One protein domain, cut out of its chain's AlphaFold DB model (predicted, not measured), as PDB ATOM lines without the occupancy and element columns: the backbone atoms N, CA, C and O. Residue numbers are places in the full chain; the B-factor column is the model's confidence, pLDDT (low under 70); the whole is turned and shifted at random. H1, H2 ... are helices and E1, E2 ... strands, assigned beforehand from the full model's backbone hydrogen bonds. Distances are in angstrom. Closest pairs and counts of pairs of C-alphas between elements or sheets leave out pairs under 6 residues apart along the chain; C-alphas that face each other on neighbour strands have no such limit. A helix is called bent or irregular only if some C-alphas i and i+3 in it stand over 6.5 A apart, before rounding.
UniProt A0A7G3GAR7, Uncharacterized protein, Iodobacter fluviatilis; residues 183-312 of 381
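This is residues 183 to 312 of the 381 residues of an uncharacterized protein of Iodobacter fluviatilis (UniProt A0A7G3GAR7). A small two-stranded ribbon, E1 and E2, stands at one end of a helical hairpin of H3 and H4, which runs along the length of the domain. A kinked helix, H2, crosses over one side of that hairpin, and the shorter H1 packs on H2 at a steep angle. The long loop 236 to 253 between the strands extends the ribbon's end, and the long link 275 to 289 makes the opposite end. The printed part has 130 residues, with four named helices and two named strands in the order H1, H2, E1, E2, H3, H4; the sheet, E1 - E2, is antiparallel, and the class is mostly helix. The whole is compact, with a radius of gyration of the C-alphas of 14.7 A, and its outline of 44 by 30 by 25 A is only just elongated.

E1 is residues 232 to 235, and E2 is residues 254 to 257. H3, residues 259 to 274, is 22.1 A long and begins with C-alpha 259 at (150.761, 167.764, 100.273). H4, residues 290 to 306, is 22.0 A long and ends with C-alpha 306 at (153.998, 167.488, 91.674). H4 is neither bent nor irregular, but only just: C-alphas 303 and 306 are 6.3 A apart. H2, residues 200 to 216, is 24.6 A long, with a kink of 43 degrees near residue 210. H1, residues 183 to 192, is 14.3 A long and begins with C-alpha 183 at (158.860, 171.759, 113.466).

E1 and E2 form an antiparallel hairpin, with 150 degrees between their directions; N 234 and O 255 are 2.9 A apart, as are N 257 and O 232, within hydrogen-bond range. Residues 219 to 220 pair antiparallel with residues 256 to 257 of E2. A tight link joins E2 to H3. H3 and H4, a helical hairpin, touch at a shallow tilt of 20 degrees, opposite ways; their closest C-alphas, of Thr 259 and Cys 305, are 5.6 A apart. H2 touches H3 with residues 213 to 216 alone, at a steep tilt of 60 degrees; the closest C-alphas are those of Arg 216 and Ala 261, 6.3 A. H2 and H4 are near each other. H1 touches H2 at a steep tilt of 49 degrees, opposite ways; the closest C-alphas are those of His 186 and Ala 214, 5.3 A. H1 and H4 only just touch, only at their ends, with 3 pairs of C-alphas within 8 A; the closest are those of Ala 192 and Trp 304, 6.6 A. H1 and H3 are apart. Each O i to N i+4 pair is within hydrogen-bond range in H1, H3 and H4, and 9 of 13 are in H2.

The two C-alphas farthest apart, of Asn 237 and Gly 276, are 45.5 A from each other. The links H2 to E1, E1 to E2 and H3 to H4 are long. The printed part has no cut. The mean pLDDT of the printed part is 90.1, and residues 245 to 247 and 308 to 312 are under 70.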
ATOM      1  N   VAL A 183     157.387 171.753 113.443       98.19
ATOM      2  CA  VAL A 183     158.860 171.759 113.466       98.19
ATOM      3  C   VAL A 183     159.447 170.477 112.873       98.19
ATOM      4  O   VAL A 183     160.458 170.531 112.174       98.19
ATOM      5  N   PHE A 184     158.806 169.329 113.091       98.62
ATOM      6  CA  PHE A 184     159.220 168.085 112.446       98.62
ATOM      7  C   PHE A 184     159.004 168.133 110.924       98.62
ATOM      8  O   PHE A 184     159.939 167.881 110.161       98.62
ATOM      9  N   ILE A 185     157.818 168.564 110.474       98.44
ATOM     10  CA  ILE A 185     157.500 168.779 109.052       98.44
ATOM     11  C   ILE A 185     158.488 169.760 108.413       98.44
ATOM     12  O   ILE A 185     158.900 169.542 107.278       98.44
ATOM     13  N   HIS A 186     158.904 170.815 109.117       98.25
ATOM     14  CA  HIS A 186     159.907 171.765 108.630       98.25
ATOM     15  C   HIS A 186     161.187 171.040 108.207       98.25
ATOM     16  O   HIS A 186     161.621 171.201 107.068       98.25
ATOM     17  N   GLY A 187     161.780 170.226 109.085       97.69
ATOM     18  CA  GLY A 187     163.003 169.477 108.767       97.69
ATOM     19  C   GLY A 187     162.824 168.540 107.567       97.69
ATOM     20  O   GLY A 187     163.671 168.504 106.672       97.69
ATOM     21  N   LEU A 188     161.680 167.851 107.503       97.75
ATOM     22  CA  LEU A 188     161.325 166.964 106.393       97.75
ATOM     23  C   LEU A 188     161.184 167.734 105.070       97.75
ATOM     24  O   LEU A 188     161.816 167.379 104.077       97.75
ATOM     25  N   LEU A 189     160.418 168.825 105.042       97.44
ATOM     26  CA  LEU A 189     160.208 169.627 103.834       97.44
ATOM     27  C   LEU A 189     161.476 170.352 103.377       97.44
ATOM     28  O   LEU A 189     161.668 170.512 102.172       97.44
ATOM     29  N   LEU A 190     162.358 170.748 104.303       97.44
ATOM     30  CA  LEU A 190     163.665 171.304 103.954       97.44
ATOM     31  C   LEU A 190     164.499 170.275 103.187       97.44
ATOM     32  O   LEU A 190     165.059 170.602 102.144       97.44
ATOM     33  N   SER A 191     164.528 169.024 103.652       95.38
ATOM     34  CA  SER A 191     165.213 167.940 102.941       95.38
ATOM     35  C   SER A 191     164.574 167.630 101.580       95.38
ATOM     36  O   SER A 191     165.285 167.469 100.587       95.38
ATOM     37  N   ALA A 192     163.239 167.660 101.503       94.12
ATOM     38  CA  ALA A 192     162.478 167.435 100.275       94.12
ATOM     39  C   ALA A 192     162.578 168.589  99.265       94.12
ATOM     40  O   ALA A 192     162.227 168.416  98.104       94.12
ATOM     41  N   ALA A 193     163.042 169.773  99.676       93.38
ATOM     42  CA  ALA A 193     163.175 170.932  98.793       93.38
ATOM     43  C   ALA A 193     164.352 170.814  97.805       93.38
ATOM     44  O   ALA A 193     164.560 171.717  97.006       93.38
ATOM     45  N   ASN A 194     165.131 169.730  97.855       89.56
ATOM     46  CA  ASN A 194     166.382 169.563  97.116       89.56
ATOM     47  C   ASN A 194     167.405 170.696  97.377       89.56
ATOM     48  O   ASN A 194     167.742 171.466  96.471       89.56
ATOM     49  N   PRO A 195     167.934 170.799  98.616       90.50
ATOM     50  CA  PRO A 195     168.803 171.902  99.038       90.50
ATOM     51  C   PRO A 195     170.004 172.175  98.127       90.50
ATOM     52  O   PRO A 195     170.400 173.328  97.971       90.50
ATOM     53  N   GLY A 196     170.560 171.135  97.496       86.56
ATOM     54  CA  GLY A 196     171.741 171.239  96.634       86.56
ATOM     55  C   GLY A 196     171.543 172.076  95.364       86.56
ATOM     56  O   GLY A 196     172.526 172.437  94.725       86.56
ATOM     57  N   GLN A 197     170.302 172.408  94.992       87.62
ATOM     58  CA  GLN A 197     170.014 173.267  93.835       87.62
ATOM     59  C   GLN A 197     170.010 174.764  94.166       87.62
ATOM     60  O   GLN A 197     169.958 175.602  93.263       87.62
ATOM     61  N   TYR A 198     170.041 175.122  95.449       91.75
ATOM     62  CA  TYR A 198     169.880 176.499  95.883       91.75
ATOM     63  C   TYR A 198     171.203 177.126  96.309       91.75
ATOM     64  O   TYR A 198     172.053 176.505  96.939       91.75
ATOM     65  N   THR A 199     171.352 178.420  96.017       92.81
ATOM     66  CA  THR A 199     172.385 179.229  96.670       92.81
ATOM     67  C   THR A 199     172.094 179.316  98.167       92.81
ATOM     68  O   THR A 199     170.932 179.243  98.576       92.81
ATOM     69  N   LEU A 200     173.120 179.568  98.985       93.19
ATOM     70  CA  LEU A 200     172.952 179.709 100.436       93.19
ATOM     71  C   LEU A 200     171.838 180.704 100.798       93.19
ATOM     72  O   LEU A 200     170.980 180.398 101.619       93.19
ATOM     73  N   LYS A 201     171.796 181.869 100.135       95.00
ATOM     74  CA  LYS A 201     170.757 182.883 100.373       95.00
ATOM     75  C   LYS A 201     169.345 182.333 100.123       95.00
ATOM     76  O   LYS A 201     168.441 182.609 100.905       95.00
ATOM     77  N   ARG A 202     169.141 181.560  99.047       95.69
ATOM     78  CA  ARG A 202     167.839 180.937  98.743       95.69
ATOM     79  C   ARG A 202     167.501 179.837  99.746       95.69
ATOM     80  O   ARG A 202     166.375 179.805 100.221       95.69
ATOM     81  N   LEU A 203     168.469 178.995 100.108       95.88
ATOM     82  CA  LEU A 203     168.282 177.927 101.091       95.88
ATOM     83  C   LEU A 203     167.843 178.480 102.455       95.88
ATOM     84  O   LEU A 203     166.846 178.023 103.005       95.88
ATOM     85  N   LEU A 204     168.547 179.490 102.976       95.25
ATOM     86  CA  LEU A 204     168.204 180.122 104.255       95.25
ATOM     87  C   LEU A 204     166.845 180.823 104.198       95.25
ATOM     88  O   LEU A 204     166.089 180.783 105.162       95.25
ATOM     89  N   TRP A 205     166.504 181.430 103.061       96.12
ATOM     90  CA  TRP A 205     165.179 182.010 102.870       96.12
ATOM     91  C   TRP A 205     164.079 180.940 102.883       96.12
ATOM     92  O   TRP A 205     163.055 181.145 103.527       96.12
ATOM     93  N   ILE A 206     164.285 179.789 102.230       96.56
ATOM     94  CA  ILE A 206     163.332 178.666 102.254       96.56
ATOM     95  C   ILE A 206     163.160 178.150 103.686       96.56
ATOM     96  O   ILE A 206     162.024 178.045 104.148       96.56
ATOM     97  N   ASP A 207     164.264 177.897 104.397       96.06
ATOM     98  CA  ASP A 207     164.265 177.485 105.810       96.06
ATOM     99  C   ASP A 207     163.418 178.434 106.669       96.06
ATOM    100  O   ASP A 207     162.561 178.001 107.432       96.06
ATOM    101  N   LEU A 208     163.572 179.740 106.471       94.69
ATOM    102  CA  LEU A 208     162.827 180.755 107.208       94.69
ATOM    103  C   LEU A 208     161.323 180.768 106.884       94.69
ATOM    104  O   LEU A 208     160.501 181.105 107.731       94.69
ATOM    105  N   ARG A 209     160.928 180.434 105.648       94.94
ATOM    106  CA  ARG A 209     159.507 180.368 105.248       94.94
ATOM    107  C   ARG A 209     158.837 179.061 105.644       94.94
ATOM    108  O   ARG A 209     157.608 179.032 105.748       94.94
ATOM    109  N   LEU A 210     159.609 178.008 105.897       95.94
ATOM    110  CA  LEU A 210     159.077 176.745 106.398       95.94
ATOM    111  C   LEU A 210     158.438 176.886 107.783       95.94
ATOM    112  O   LEU A 210     157.475 176.176 108.047       95.94
ATOM    113  N   GLU A 211     158.836 177.878 108.585       93.38
ATOM    114  CA  GLU A 211     158.158 178.203 109.850       93.38
ATOM    115  C   GLU A 211     156.660 178.501 109.653       93.38
ATOM    116  O   GLU A 211     155.828 178.080 110.454       93.38
ATOM    117  N   LEU A 212     156.292 179.155 108.543       91.81
ATOM    118  CA  LEU A 212     154.895 179.405 108.178       91.81
ATOM    119  C   LEU A 212     154.276 178.244 107.394       91.81
ATOM    120  O   LEU A 212     153.098 177.936 107.581       91.81
ATOM    121  N   LEU A 213     155.016 177.667 106.444       94.06
ATOM    122  CA  LEU A 213     154.467 176.688 105.500       94.06
ATOM    123  C   LEU A 213     154.228 175.329 106.159       94.06
ATOM    124  O   LEU A 213     153.202 174.711 105.887       94.06
ATOM    125  N   ALA A 214     155.110 174.898 107.063       96.12
ATOM    126  CA  ALA A 214     154.972 173.626 107.764       96.12
ATOM    127  C   ALA A 214     153.721 173.588 108.660       96.12
ATOM    128  O   ALA A 214     153.066 172.557 108.744       96.12
ATOM    129  N   LEU A 215     153.307 174.731 109.228       95.25
ATOM    130  CA  LEU A 215     152.046 174.874 109.977       95.25
ATOM    131  C   LEU A 215     150.784 174.707 109.120       95.25
ATOM    132  O   LEU A 215     149.673 174.675 109.648       95.25
ATOM    133  N   ARG A 216     150.921 174.683 107.792       94.75
ATOM    134  CA  ARG A 216     149.813 174.462 106.854       94.75
ATOM    135  C   ARG A 216     149.757 173.034 106.331       94.75
ATOM    136  O   ARG A 216     149.015 172.782 105.391       94.75
ATOM    137  N   SER A 217     150.543 172.141 106.910       95.25
ATOM    138  CA  SER A 217     150.551 170.720 106.613       95.25
ATOM    139  C   SER A 217     150.391 169.940 107.916       95.25
ATOM    140  O   SER A 217     150.502 170.497 109.009       95.25
ATOM    141  N   SER A 218     150.107 168.656 107.787       95.38
ATOM    142  CA  SER A 218     149.960 167.720 108.892       95.38
ATOM    143  C   SER A 218     150.562 166.377 108.500       95.38
ATOM    144  O   SER A 218     150.836 166.117 107.325       95.38
ATOM    145  N   ILE A 219     150.796 165.531 109.498       94.69
ATOM    146  CA  ILE A 219     151.246 164.154 109.309       94.69
ATOM    147  C   ILE A 219     150.114 163.232 109.751       94.69
ATOM    148  O   ILE A 219     149.632 163.344 110.878       94.69
ATOM    149  N   ALA A 220     149.707 162.315 108.878       91.62
ATOM    150  CA  ALA A 220     148.635 161.356 109.135       91.62
ATOM    151  C   ALA A 220     148.984 159.971 108.570       91.62
ATOM    152  O   ALA A 220     149.932 159.829 107.807       91.62
ATOM    153  N   LEU A 221     148.222 158.934 108.934       88.75
ATOM    154  CA  LEU A 221     148.368 157.597 108.331       88.75
ATOM    155  C   LEU A 221     148.033 157.596 106.833       88.75
ATOM    156  O   LEU A 221     148.690 156.917 106.055       88.75
ATOM    157  N   ALA A 222     147.012 158.360 106.455       87.12
ATOM    158  CA  ALA A 222     146.632 158.624 105.077       87.12
ATOM    159  C   ALA A 222     146.371 160.124 104.965       87.12
ATOM    160  O   ALA A 222     145.437 160.638 105.591       87.12
ATOM    161  N   ALA A 223     147.225 160.830 104.232       86.31
ATOM    162  CA  ALA A 223     147.140 162.273 104.083       86.31
ATOM    163  C   ALA A 223     146.643 162.624 102.677       86.31
ATOM    164  O   ALA A 223     146.943 161.928 101.705       86.31
ATOM    165  N   PRO A 224     145.873 163.710 102.525       83.56
ATOM    166  CA  PRO A 224     145.375 164.084 101.217       83.56
ATOM    167  C   PRO A 224     146.521 164.541 100.298       83.56
ATOM    168  O   PRO A 224     147.424 165.292 100.679       83.56
ATOM    169  N   ALA A 225     146.443 164.108  99.043       81.31
ATOM    170  CA  ALA A 225     147.308 164.537  97.951       81.31
ATOM    171  C   ALA A 225     146.459 165.032  96.772       81.31
ATOM    172  O   ALA A 225     145.247 164.807  96.709       81.31
ATOM    173  N   ALA A 226     147.087 165.738  95.831       80.31
ATOM    174  CA  ALA A 226     146.404 166.138  94.605       80.31
ATOM    175  C   ALA A 226     145.952 164.898  93.795       80.31
ATOM    176  O   ALA A 226     146.629 163.869  93.833       80.31
ATOM    177  N   PRO A 227     144.837 164.968  93.040       76.94
ATOM    178  CA  PRO A 227     144.352 163.835  92.252       76.94
ATOM    179  C   PRO A 227     145.432 163.268  91.319       76.94
ATOM    180  O   PRO A 227     146.054 164.009  90.559       76.94
ATOM    181  N   GLY A 228     145.657 161.952  91.381       76.38
ATOM    182  CA  GLY A 228     146.685 161.270  90.584       76.38
ATOM    183  C   GLY A 228     148.127 161.498  91.057       76.38
ATOM    184  O   GLY A 228     149.060 161.135  90.342       76.38
ATOM    185  N   LYS A 229     148.328 162.099  92.236       80.81
ATOM    186  CA  LYS A 229     149.637 162.294  92.870       80.81
ATOM    187  C   LYS A 229     149.704 161.518  94.180       80.81
ATOM    188  O   LYS A 229     148.703 161.368  94.873       80.81
ATOM    189  N   THR A 230     150.896 161.045  94.523       80.69
ATOM    190  CA  THR A 230     151.181 160.429  95.823       80.69
ATOM    191  C   THR A 230     151.558 161.501  96.845       80.69
ATOM    192  O   THR A 230     152.076 162.558  96.476       80.69
ATOM    193  N   ALA A 231     151.281 161.274  98.125       86.56
ATOM    194  CA  ALA A 231     151.806 162.127  99.186       86.56
ATOM    195  C   ALA A 231     153.311 161.868  99.395       86.56
ATOM    196  O   ALA A 231     153.852 160.859  98.940       86.56
ATOM    197  N   LEU A 232     153.993 162.786 100.082       90.81
ATOM    198  CA  LEU A 232     155.318 162.499 100.632       90.81
ATOM    199  C   LEU A 232     155.151 161.524 101.797       90.81
ATOM    200  O   LEU A 232     154.327 161.776 102.678       90.81
ATOM    201  N   GLN A 233     155.926 160.444 101.804       91.88
ATOM    202  CA  GLN A 233     155.837 159.396 102.816       91.88
ATOM    203  C   GLN A 233     157.103 159.353 103.672       91.88
ATOM    204  O   GLN A 233     158.211 159.589 103.186       91.88
ATOM    205  N   ILE A 234     156.920 159.033 104.947       94.00
ATOM    206  CA  ILE A 234     157.976 158.703 105.905       94.00
ATOM    207  C   ILE A 234     157.621 157.386 106.592       94.00
ATOM    208  O   ILE A 234     156.443 157.065 106.751       94.00
ATOM    209  N   ASP A 235     158.627 156.655 107.054       93.88
ATOM    210  CA  ASP A 235     158.433 155.506 107.933       93.88
ATOM    211  C   ASP A 235     159.047 155.806 109.299       93.88
ATOM    212  O   ASP A 235     160.244 156.068 109.414       93.88
ATOM    213  N   LEU A 236     158.224 155.774 110.346       94.06
ATOM    214  CA  LEU A 236     158.681 156.024 111.709       94.06
ATOM    215  C   LEU A 236     159.664 154.959 112.223       94.06
ATOM    216  O   LEU A 236     160.465 155.258 113.107       94.06
ATOM    217  N   ASN A 237     159.635 153.745 111.661       93.31
ATOM    218  CA  ASN A 237     160.555 152.658 112.011       93.31
ATOM    219  C   ASN A 237     161.853 152.674 111.192       93.31
ATOM    220  O   ASN A 237     162.838 152.063 111.605       93.31
ATOM    221  N   HIS A 238     161.870 153.378 110.057       92.69
ATOM    222  CA  HIS A 238     163.043 153.532 109.196       92.69
ATOM    223  C   HIS A 238     163.336 155.024 108.967       92.69
ATOM    224  O   HIS A 238     163.022 155.557 107.900       92.69
ATOM    225  N   PRO A 239     163.925 155.713 109.968       94.81
ATOM    226  CA  PRO A 239     164.164 157.152 109.927       94.81
ATOM    227  C   PRO A 239     164.988 157.584 108.713       94.81
ATOM    228  O   PRO A 239     166.151 157.216 108.560       94.81
ATOM    229  N   ALA A 240     164.384 158.404 107.859       92.25
ATOM    230  CA  ALA A 240     164.992 158.909 106.636       92.25
ATOM    231  C   ALA A 240     164.292 160.206 106.183       92.25
ATOM    232  O   ALA A 240     163.186 160.504 106.648       92.25
ATOM    233  N   PRO A 241     164.898 160.983 105.262       92.12
ATOM    234  CA  PRO A 241     164.184 162.043 104.553       92.12
ATOM    235  C   PRO A 241     162.881 161.520 103.920       92.12
ATOM    236  O   PRO A 241     162.836 160.353 103.521       92.12
ATOM    237  N   PRO A 242     161.836 162.356 103.780       91.88
ATOM    238  CA  PRO A 242     160.594 161.943 103.148       91.88
ATOM    239  C   PRO A 242     160.826 161.649 101.666       91.88
ATOM    240  O   PRO A 242     161.547 162.379 100.985       91.88
ATOM    241  N   GLN A 243     160.177 160.603 101.164       86.44
ATOM    242  CA  GLN A 243     160.320 160.153  99.781       86.44
ATOM    243  C   GLN A 243     158.957 160.021  99.104       86.44
ATOM    244  O   GLN A 243     157.923 159.829  99.748       86.44
ATOM    245  N   ARG A 244     158.959 160.105  97.772       80.19
ATOM    246  CA  ARG A 244     157.809 159.758  96.922       80.19
ATOM    247  C   ARG A 244     158.080 158.409  96.273       80.19
ATOM    248  O   ARG A 244     158.572 158.366  95.151       80.19
ATOM    249  N   ILE A 245     157.789 157.309  96.958       69.00
ATOM    250  CA  ILE A 245     158.102 155.972  96.432       69.00
ATOM    251  C   ILE A 245     157.066 155.564  95.374       69.00
ATOM    252  O   ILE A 245     155.870 155.809  95.528       69.00
ATOM    253  N   GLY A 246     157.537 154.970  94.267       64.25
ATOM    254  CA  GLY A 246     156.696 154.485  93.159       64.25
ATOM    255  C   GLY A 246     155.656 153.452  93.574       64.25
ATOM    256  O   GLY A 246     154.537 153.455  93.066       64.25
ATOM    257  N   VAL A 247     156.022 152.613  94.538       68.81
ATOM    258  CA  VAL A 247     155.113 151.730  95.262       68.81
ATOM    259  C   VAL A 247     154.915 152.347  96.647       68.81
ATOM    260  O   VAL A 247     155.901 152.454  97.379       68.81
ATOM    261  N   PRO A 248     153.697 152.789  97.007       72.88
ATOM    262  CA  PRO A 248     153.426 153.344  98.327       72.88
ATOM    263  C   PRO A 248     153.872 152.387  99.432       72.88
ATOM    264  O   PRO A 248     153.594 151.188  99.375       72.88
ATOM    265  N   LEU A 249     154.544 152.918 100.452       78.56
ATOM    266  CA  LEU A 249     154.825 152.147 101.655       78.56
ATOM    267  C   LEU A 249     153.504 151.833 102.360       78.56
ATOM    268  O   LEU A 249     152.601 152.669 102.440       78.56
ATOM    269  N   HIS A 250     153.403 150.622 102.897       78.19
ATOM    270  CA  HIS A 250     152.253 150.176 103.671       78.19
ATOM    271  C   HIS A 250     152.713 149.755 105.061       78.19
ATOM    272  O   HIS A 250     153.696 149.033 105.205       78.19
ATOM    273  N   GLY A 251     151.990 150.186 106.092       84.62
ATOM    274  CA  GLY A 251     152.293 149.818 107.470       84.62
ATOM    275  C   GLY A 251     151.696 150.791 108.475       84.62
ATOM    276  O   GLY A 251     151.288 151.898 108.132       84.62
ATOM    277  N   THR A 252     151.660 150.384 109.741       87.50
ATOM    278  CA  THR A 252     151.181 151.226 110.848       87.50
ATOM    279  C   THR A 252     152.202 152.278 111.284       87.50
ATOM    280  O   THR A 252     151.834 153.213 111.991       87.50
ATOM    281  N   SER A 253     153.468 152.145 110.876       90.94
ATOM    282  CA  SER A 253     154.547 153.119 111.101       90.94
ATOM    283  C   SER A 253     154.698 154.126 109.964       90.94
ATOM    284  O   SER A 253     155.320 155.168 110.155       90.94
ATOM    285  N   VAL A 254     154.108 153.845 108.800       92.25
ATOM    286  CA  VAL A 254     154.129 154.756 107.659       92.25
ATOM    287  C   VAL A 254     153.245 155.955 107.974       92.25
ATOM    288  O   VAL A 254     152.161 155.828 108.556       92.25
ATOM    289  N   ARG A 255     153.730 157.141 107.630       93.62
ATOM    290  CA  ARG A 255     152.958 158.372 107.677       93.62
ATOM    291  C   ARG A 255     153.108 159.120 106.371       93.62
ATOM    292  O   ARG A 255     154.155 159.096 105.729       93.62
ATOM    293  N   GLU A 256     152.062 159.841 106.029       93.81
ATOM    294  CA  GLU A 256     152.000 160.717 104.882       93.81
ATOM    295  C   GLU A 256     151.942 162.168 105.351       93.81
ATOM    296  O   GLU A 256     151.285 162.499 106.342       93.81
ATOM    297  N   ILE A 257     152.648 163.035 104.634       95.00
ATOM    298  CA  ILE A 257     152.606 164.484 104.825       95.00
ATOM    299  C   ILE A 257     151.491 165.034 103.931       95.00
ATOM    300  O   ILE A 257     151.449 164.719 102.740       95.00
ATOM    301  N   ASP A 258     150.609 165.878 104.470       93.94
ATOM    302  CA  ASP A 258     149.555 166.541 103.693       93.94
ATOM    303  C   ASP A 258     150.177 167.493 102.660       93.94
ATOM    304  O   ASP A 258     150.586 168.623 102.958       93.94
ATOM    305  N   THR A 259     150.244 167.010 101.419       91.94
ATOM    306  CA  THR A 259     150.761 167.764 100.273       91.94
ATOM    307  C   THR A 259     149.664 168.548  99.561       91.94
ATOM    308  O   THR A 259     149.972 169.500  98.844       91.94
ATOM    309  N   LEU A 260     148.385 168.218  99.775       92.62
ATOM    310  CA  LEU A 260     147.270 168.957  99.189       92.62
ATOM    311  C   LEU A 260     147.153 170.356  99.804       92.62
ATOM    312  O   LEU A 260     147.042 171.346  99.074       92.62
ATOM    313  N   ALA A 261     147.219 170.458 101.130       93.31
ATOM    314  CA  ALA A 261     147.179 171.738 101.824       93.31
ATOM    315  C   ALA A 261     148.382 172.615 101.438       93.31
ATOM    316  O   ALA A 261     148.220 173.803 101.130       93.31
ATOM    317  N   LEU A 262     149.577 172.022 101.325       93.94
ATOM    318  CA  LEU A 262     150.770 172.706 100.810       93.94
ATOM    319  C   LEU A 262     150.566 173.201  99.371       93.94
ATOM    320  O   LEU A 262     150.818 174.375  99.084       93.94
ATOM    321  N   ALA A 263     150.044 172.354  98.483       93.94
ATOM    322  CA  ALA A 263     149.764 172.705  97.094       93.94
ATOM    323  C   ALA A 263     148.819 173.911  96.990       93.94
ATOM    324  O   ALA A 263     149.076 174.835  96.212       93.94
ATOM    325  N   GLN A 264     147.757 173.950  97.798       94.62
ATOM    326  CA  GLN A 264     146.807 175.065  97.842       94.62
ATOM    327  C   GLN A 264     147.470 176.363  98.328       94.62
ATOM    328  O   GLN A 264     147.295 177.429  97.728       94.62
ATOM    329  N   VAL A 265     148.263 176.275  99.397       94.88
ATOM    330  CA  VAL A 265     148.968 177.403 100.025       94.88
ATOM    331  C   VAL A 265     150.000 178.020  99.083       94.88
ATOM    332  O   VAL A 265     150.089 179.252  99.001       94.88
ATOM    333  N   LEU A 266     150.744 177.184  98.356       95.88
ATOM    334  CA  LEU A 266     151.718 177.607  97.352       95.88
ATOM    335  C   LEU A 266     151.027 178.194  96.121       95.88
ATOM    336  O   LEU A 266     151.324 179.326  95.736       95.88
ATOM    337  N   SER A 267     150.040 177.489  95.559       95.62
ATOM    338  CA  SER A 267     149.304 177.935  94.366       95.62
ATOM    339  C   SER A 267     148.641 179.294  94.579       95.62
ATOM    340  O   SER A 267     148.705 180.167  93.711       95.62
ATOM    341  N   LYS A 268     148.052 179.518  95.762       96.06
ATOM    342  CA  LYS A 268     147.461 180.810  96.127       96.06
ATOM    343  C   LYS A 268     148.502 181.932  96.111       96.06
ATOM    344  O   LYS A 268     148.231 182.991  95.552       96.06
ATOM    345  N   ARG A 269     149.685 181.717  96.694       95.81
ATOM    346  CA  ARG A 269     150.761 182.725  96.722       95.81
ATOM    347  C   ARG A 269     151.334 182.990  95.337       95.81
ATOM    348  O   ARG A 269     151.454 184.150  94.963       95.81
ATOM    349  N   ILE A 270     151.588 181.943  94.555       96.62
ATOM    350  CA  ILE A 270     152.044 182.048  93.161       96.62
ATOM    351  C   ILE A 270     151.054 182.879  92.336       96.62
ATOM    352  O   ILE A 270     151.457 183.794  91.619       96.62
ATOM    353  N   LYS A 271     149.747 182.613  92.468       97.19
ATOM    354  CA  LYS A 271     148.703 183.382  91.779       97.19
ATOM    355  C   LYS A 271     148.732 184.862  92.170       97.19
ATOM    356  O   LYS A 271     148.660 185.710  91.289       97.19
ATOM    357  N   LEU A 272     148.850 185.173  93.462       96.56
ATOM    358  CA  LEU A 272     148.884 186.556  93.951       96.56
ATOM    359  C   LEU A 272     150.146 187.309  93.501       96.56
ATOM    360  O   LEU A 272     150.040 188.469  93.113       96.56
ATOM    361  N   LEU A 273     151.310 186.653  93.477       95.75
ATOM    362  CA  LEU A 273     152.549 187.241  92.952       95.75
ATOM    363  C   LEU A 273     152.433 187.561  91.456       95.75
ATOM    364  O   LEU A 273     152.788 188.654  91.028       95.75
ATOM    365  N   ARG A 274     151.852 186.649  90.664       95.00
ATOM    366  CA  ARG A 274     151.587 186.878  89.230       95.00
ATOM    367  C   ARG A 274     150.585 188.005  88.972       95.00
ATOM    368  O   ARG A 274     150.613 188.605  87.906       95.00
ATOM    369  N   GLN A 275     149.714 188.298  89.936       95.69
ATOM    370  CA  GLN A 275     148.790 189.437  89.900       95.69
ATOM    371  C   GLN A 275     149.445 190.762  90.332       95.69
ATOM    372  O   GLN A 275     148.758 191.776  90.406       95.69
ATOM    373  N   GLY A 276     150.749 190.766  90.619       93.19
ATOM    374  CA  GLY A 276     151.502 191.967  90.970       93.19
ATOM    375  C   GLY A 276     151.537 192.288  92.463       93.19
ATOM    376  O   GLY A 276     152.045 193.346  92.824       93.19
ATOM    377  N   LYS A 277     151.045 191.403  93.346       94.81
ATOM    378  CA  LYS A 277     151.238 191.591  94.793       94.81
ATOM    379  C   LYS A 277     152.703 191.434  95.174       94.81
ATOM    380  O   LYS A 277     153.407 190.581  94.629       94.81
ATOM    381  N   MET A 278     153.147 192.217  96.150       93.94
ATOM    382  CA  MET A 278     154.518 192.129  96.640       93.94
ATOM    383  C   MET A 278     154.712 190.906  97.554       93.94
ATOM    384  O   MET A 278     153.811 190.567  98.323       93.94
ATOM    385  N   PRO A 279     155.889 190.249  97.531       92.94
ATOM    386  CA  PRO A 279     156.220 189.151  98.440       92.94
ATOM    387  C   PRO A 279     155.996 189.472  99.927       92.94
ATOM    388  O   PRO A 279     155.495 188.627 100.671       92.94
ATOM    389  N   GLU A 280     156.295 190.700 100.359       92.50
ATOM    390  CA  GLU A 280     156.119 191.144 101.748       92.50
ATOM    391  C   GLU A 280     154.657 191.035 102.211       92.50
ATOM    392  O   GLU A 280     154.395 190.478 103.277       92.50
ATOM    393  N   GLU A 281     153.696 191.420 101.364       90.44
ATOM    394  CA  GLU A 281     152.255 191.321 101.649       90.44
ATOM    395  C   GLU A 281     151.772 189.874 101.837       90.44
ATOM    396  O   GLU A 281     150.702 189.625 102.394       90.44
ATOM    397  N   LEU A 282     152.541 188.898 101.349       89.50
ATOM    398  CA  LEU A 282     152.219 187.472 101.411       89.50
ATOM    399  C   LEU A 282     152.952 186.740 102.548       89.50
ATOM    400  O   LEU A 282     152.860 185.507 102.642       89.50
ATOM    401  N   GLY A 283     153.687 187.482 103.387       87.44
ATOM    402  CA  GLY A 283     154.550 186.934 104.435       87.44
ATOM    403  C   GLY A 283     155.806 186.253 103.884       87.44
ATOM    404  O   GLY A 283     156.353 185.359 104.523       87.44
ATOM    405  N   LEU A 284     156.237 186.623 102.670       90.44
ATOM    406  CA  LEU A 284     157.411 186.056 101.997       90.44
ATOM    407  C   LEU A 284     158.669 186.937 102.147       90.44
ATOM    408  O   LEU A 284     159.759 186.522 101.748       90.44
ATOM    409  N   GLY A 285     158.552 188.098 102.795       89.75
ATOM    410  CA  GLY A 285     159.650 189.036 103.054       89.75
ATOM    411  C   GLY A 285     160.078 189.833 101.820       89.75
ATOM    412  O   GLY A 285     159.360 189.878 100.827       89.75
ATOM    413  N   LYS A 286     161.244 190.482 101.900       91.88
ATOM    414  CA  LYS A 286     161.725 191.488 100.926       91.88
ATOM    415  C   LYS A 286     163.100 191.166 100.323       91.88
ATOM    416  O   LYS A 286     163.670 191.964  99.589       91.88
ATOM    417  N   ASP A 287     163.616 189.968 100.591       93.00
ATOM    418  CA  ASP A 287     164.957 189.524 100.188       93.00
ATOM    419  C   ASP A 287     165.132 189.314  98.677       93.00
ATOM    420  O   ASP A 287     166.265 189.339  98.172       93.00
ATOM    421  N   PHE A 288     164.021 189.061  97.978       95.00
ATOM    422  CA  PHE A 288     163.962 188.698  96.567       95.00
ATOM    423  C   PHE A 288     162.845 189.446  95.839       95.00
ATOM    424  O   PHE A 288     161.826 189.811  96.423       95.00
ATOM    425  N   SER A 289     163.023 189.628  94.528       94.50
ATOM    426  CA  SER A 289     161.989 190.202  93.665       94.50
ATOM    427  C   SER A 289     160.760 189.278  93.563       94.50
ATOM    428  O   SER A 289     160.873 188.067  93.807       94.50
ATOM    429  N   PRO A 290     159.586 189.801  93.159       94.81
ATOM    430  CA  PRO A 290     158.386 188.987  92.961       94.81
ATOM    431  C   PRO A 290     158.600 187.817  91.990       94.81
ATOM    432  O   PRO A 290     158.108 186.716  92.242       94.81
ATOM    433  N   GLN A 291     159.385 188.023  90.926       95.25
ATOM    434  CA  GLN A 291     159.691 186.979  89.947       95.25
ATOM    435  C   GLN A 291     160.524 185.852  90.566       95.25
ATOM    436  O   GLN A 291     160.100 184.703  90.542       95.25
ATOM    437  N   VAL A 292     161.652 186.182  91.208       95.50
ATOM    438  CA  VAL A 292     162.525 185.177  91.842       95.50
ATOM    439  C   VAL A 292     161.778 184.418  92.939       95.50
ATOM    440  O   VAL A 292     161.932 183.209  93.074       95.50
ATOM    441  N   THR A 293     160.931 185.114  93.699       96.62
ATOM    442  CA  THR A 293     160.077 184.486  94.714       96.62
ATOM    443  C   THR A 293     159.098 183.503  94.073       96.62
ATOM    444  O   THR A 293     158.923 182.394  94.569       96.62
ATOM    445  N   THR A 294     158.478 183.886  92.952       96.62
ATOM    446  CA  THR A 294     157.562 183.020  92.201       96.62
ATOM    447  C   THR A 294     158.267 181.762  91.703       96.62
ATOM    448  O   THR A 294     157.717 180.674  91.856       96.62
ATOM    449  N   ASP A 295     159.483 181.895  91.168       95.81
ATOM    450  CA  ASP A 295     160.278 180.770  90.665       95.81
ATOM    451  C   ASP A 295     160.612 179.779  91.790       95.81
ATOM    452  O   ASP A 295     160.384 178.579  91.644       95.81
ATOM    453  N   ILE A 296     161.040 180.281  92.957       96.12
ATOM    454  CA  ILE A 296     161.298 179.438  94.133       96.12
ATOM    455  C   ILE A 296     160.021 178.698  94.552       96.12
ATOM    456  O   ILE A 296     160.057 177.492  94.771       96.12
ATOM    457  N   LEU A 297     158.873 179.380  94.641       96.62
ATOM    458  CA  LEU A 297     157.618 178.725  95.030       96.62
ATOM    459  C   LEU A 297     157.152 177.674  94.012       96.62
ATOM    460  O   LEU A 297     156.554 176.677  94.415       96.62
ATOM    461  N   LEU A 298     157.406 177.882  92.716       95.50
ATOM    462  CA  LEU A 298     157.126 176.892  91.672       95.50
ATOM    463  C   LEU A 298     158.021 175.659  91.817       95.50
ATOM    464  O   LEU A 298     157.520 174.540  91.714       95.50
ATOM    465  N   ASP A 299     159.310 175.848  92.102       94.12
ATOM    466  CA  ASP A 299     160.221 174.737  92.378       94.12
ATOM    467  C   ASP A 299     159.767 173.942  93.608       94.12
ATOM    468  O   ASP A 299     159.672 172.718  93.542       94.12
ATOM    469  N   LEU A 300     159.405 174.622  94.703       95.19
ATOM    470  CA  LEU A 300     158.896 173.974  95.917       95.19
ATOM    471  C   LEU A 300     157.571 173.248  95.672       95.19
ATOM    472  O   LEU A 300     157.392 172.126  96.137       95.19
ATOM    473  N   TYR A 301     156.654 173.843  94.902       94.31
ATOM    474  CA  TYR A 301     155.426 173.165  94.483       94.31
ATOM    475  C   TYR A 301     155.756 171.889  93.711       94.31
ATOM    476  O   TYR A 301     155.187 170.831  93.985       94.31
ATOM    477  N   ARG A 302     156.719 171.965  92.788       91.12
ATOM    478  CA  ARG A 302     157.162 170.799  92.034       91.12
ATOM    479  C   ARG A 302     157.717 169.729  92.967       91.12
ATOM    480  O   ARG A 302     157.222 168.614  92.922       91.12
ATOM    481  N   PHE A 303     158.686 170.047  93.819       90.25
ATOM    482  CA  PHE A 303     159.322 169.058  94.695       90.25
ATOM    483  C   PHE A 303     158.359 168.461  95.722       90.25
ATOM    484  O   PHE A 303     158.317 167.245  95.908       90.25
ATOM    485  N   TRP A 304     157.538 169.292  96.358       92.44
ATOM    486  CA  TRP A 304     156.679 168.834  97.443       92.44
ATOM    487  C   TRP A 304     155.338 168.278  96.991       92.44
ATOM    488  O   TRP A 304     154.756 167.529  97.766       92.44
ATOM    489  N   CYS A 305     154.828 168.631  95.804       89.00
ATOM    490  CA  CYS A 305     153.447 168.318  95.402       89.00
ATOM    491  C   CYS A 305     153.330 167.596  94.050       89.00
ATOM    492  O   CYS A 305     152.443 166.760  93.896       89.00
ATOM    493  N   ASP A 306     154.184 167.916  93.072       81.75
ATOM    494  CA  ASP A 306     153.998 167.488  91.674       81.75
ATOM    495  C   ASP A 306     155.041 166.475  91.170       81.75
ATOM    496  O   ASP A 306     154.840 165.857  90.122       81.75
ATOM    497  N   HIS A 307     156.152 166.298  91.894       70.38
ATOM    498  CA  HIS A 307     157.273 165.479  91.444       70.38
ATOM    499  C   HIS A 307     156.828 164.037  91.188       70.38
ATOM    500  O   HIS A 307     156.099 163.445  91.992       70.38
ATOM    501  N   SER A 308     157.279 163.475  90.062       61.03
ATOM    502  CA  SER A 308     157.115 162.051  89.777       61.03
ATOM    503  C   SER A 308     157.755 161.229  90.889       61.03
ATOM    504  O   SER A 308     158.716 161.677  91.514       61.03
ATOM    505  N   THR A 309     157.239 160.024  91.098       61.16
ATOM    506  CA  THR A 309     157.800 159.056  92.040       61.16
ATOM    507  C   THR A 309     159.310 158.957  91.858       61.16
ATOM    508  O   THR A 309     159.798 158.795  90.733       61.16
ATOM    509  N   GLU A 310     160.041 159.116  92.954       60.19
ATOM    510  CA  GLU A 310     161.487 158.998  92.981       60.19
ATOM    511  C   GLU A 310     161.883 157.616  92.454       60.19
ATOM    512  O   GLU A 310     161.202 156.611  92.687       60.19
ATOM    513  N   ARG A 311     162.976 157.571  91.685       51.88
ATOM    514  CA  ARG A 311     163.551 156.292  91.258       51.88
ATOM    515  C   ARG A 311     163.861 155.476  92.508       51.88
ATOM    516  O   ARG A 311     164.337 156.045  93.488       51.88
ATOM    517  N   ALA A 312     163.621 154.165  92.438       50.22
ATOM    518  CA  ALA A 312     163.953 153.245  93.517       50.22
ATOM    519  C   ALA A 312     165.373 153.531  94.046       50.22
ATOM    520  O   ALA A 312     166.261 153.854  93.240       50.22
TER     521      ALA A 312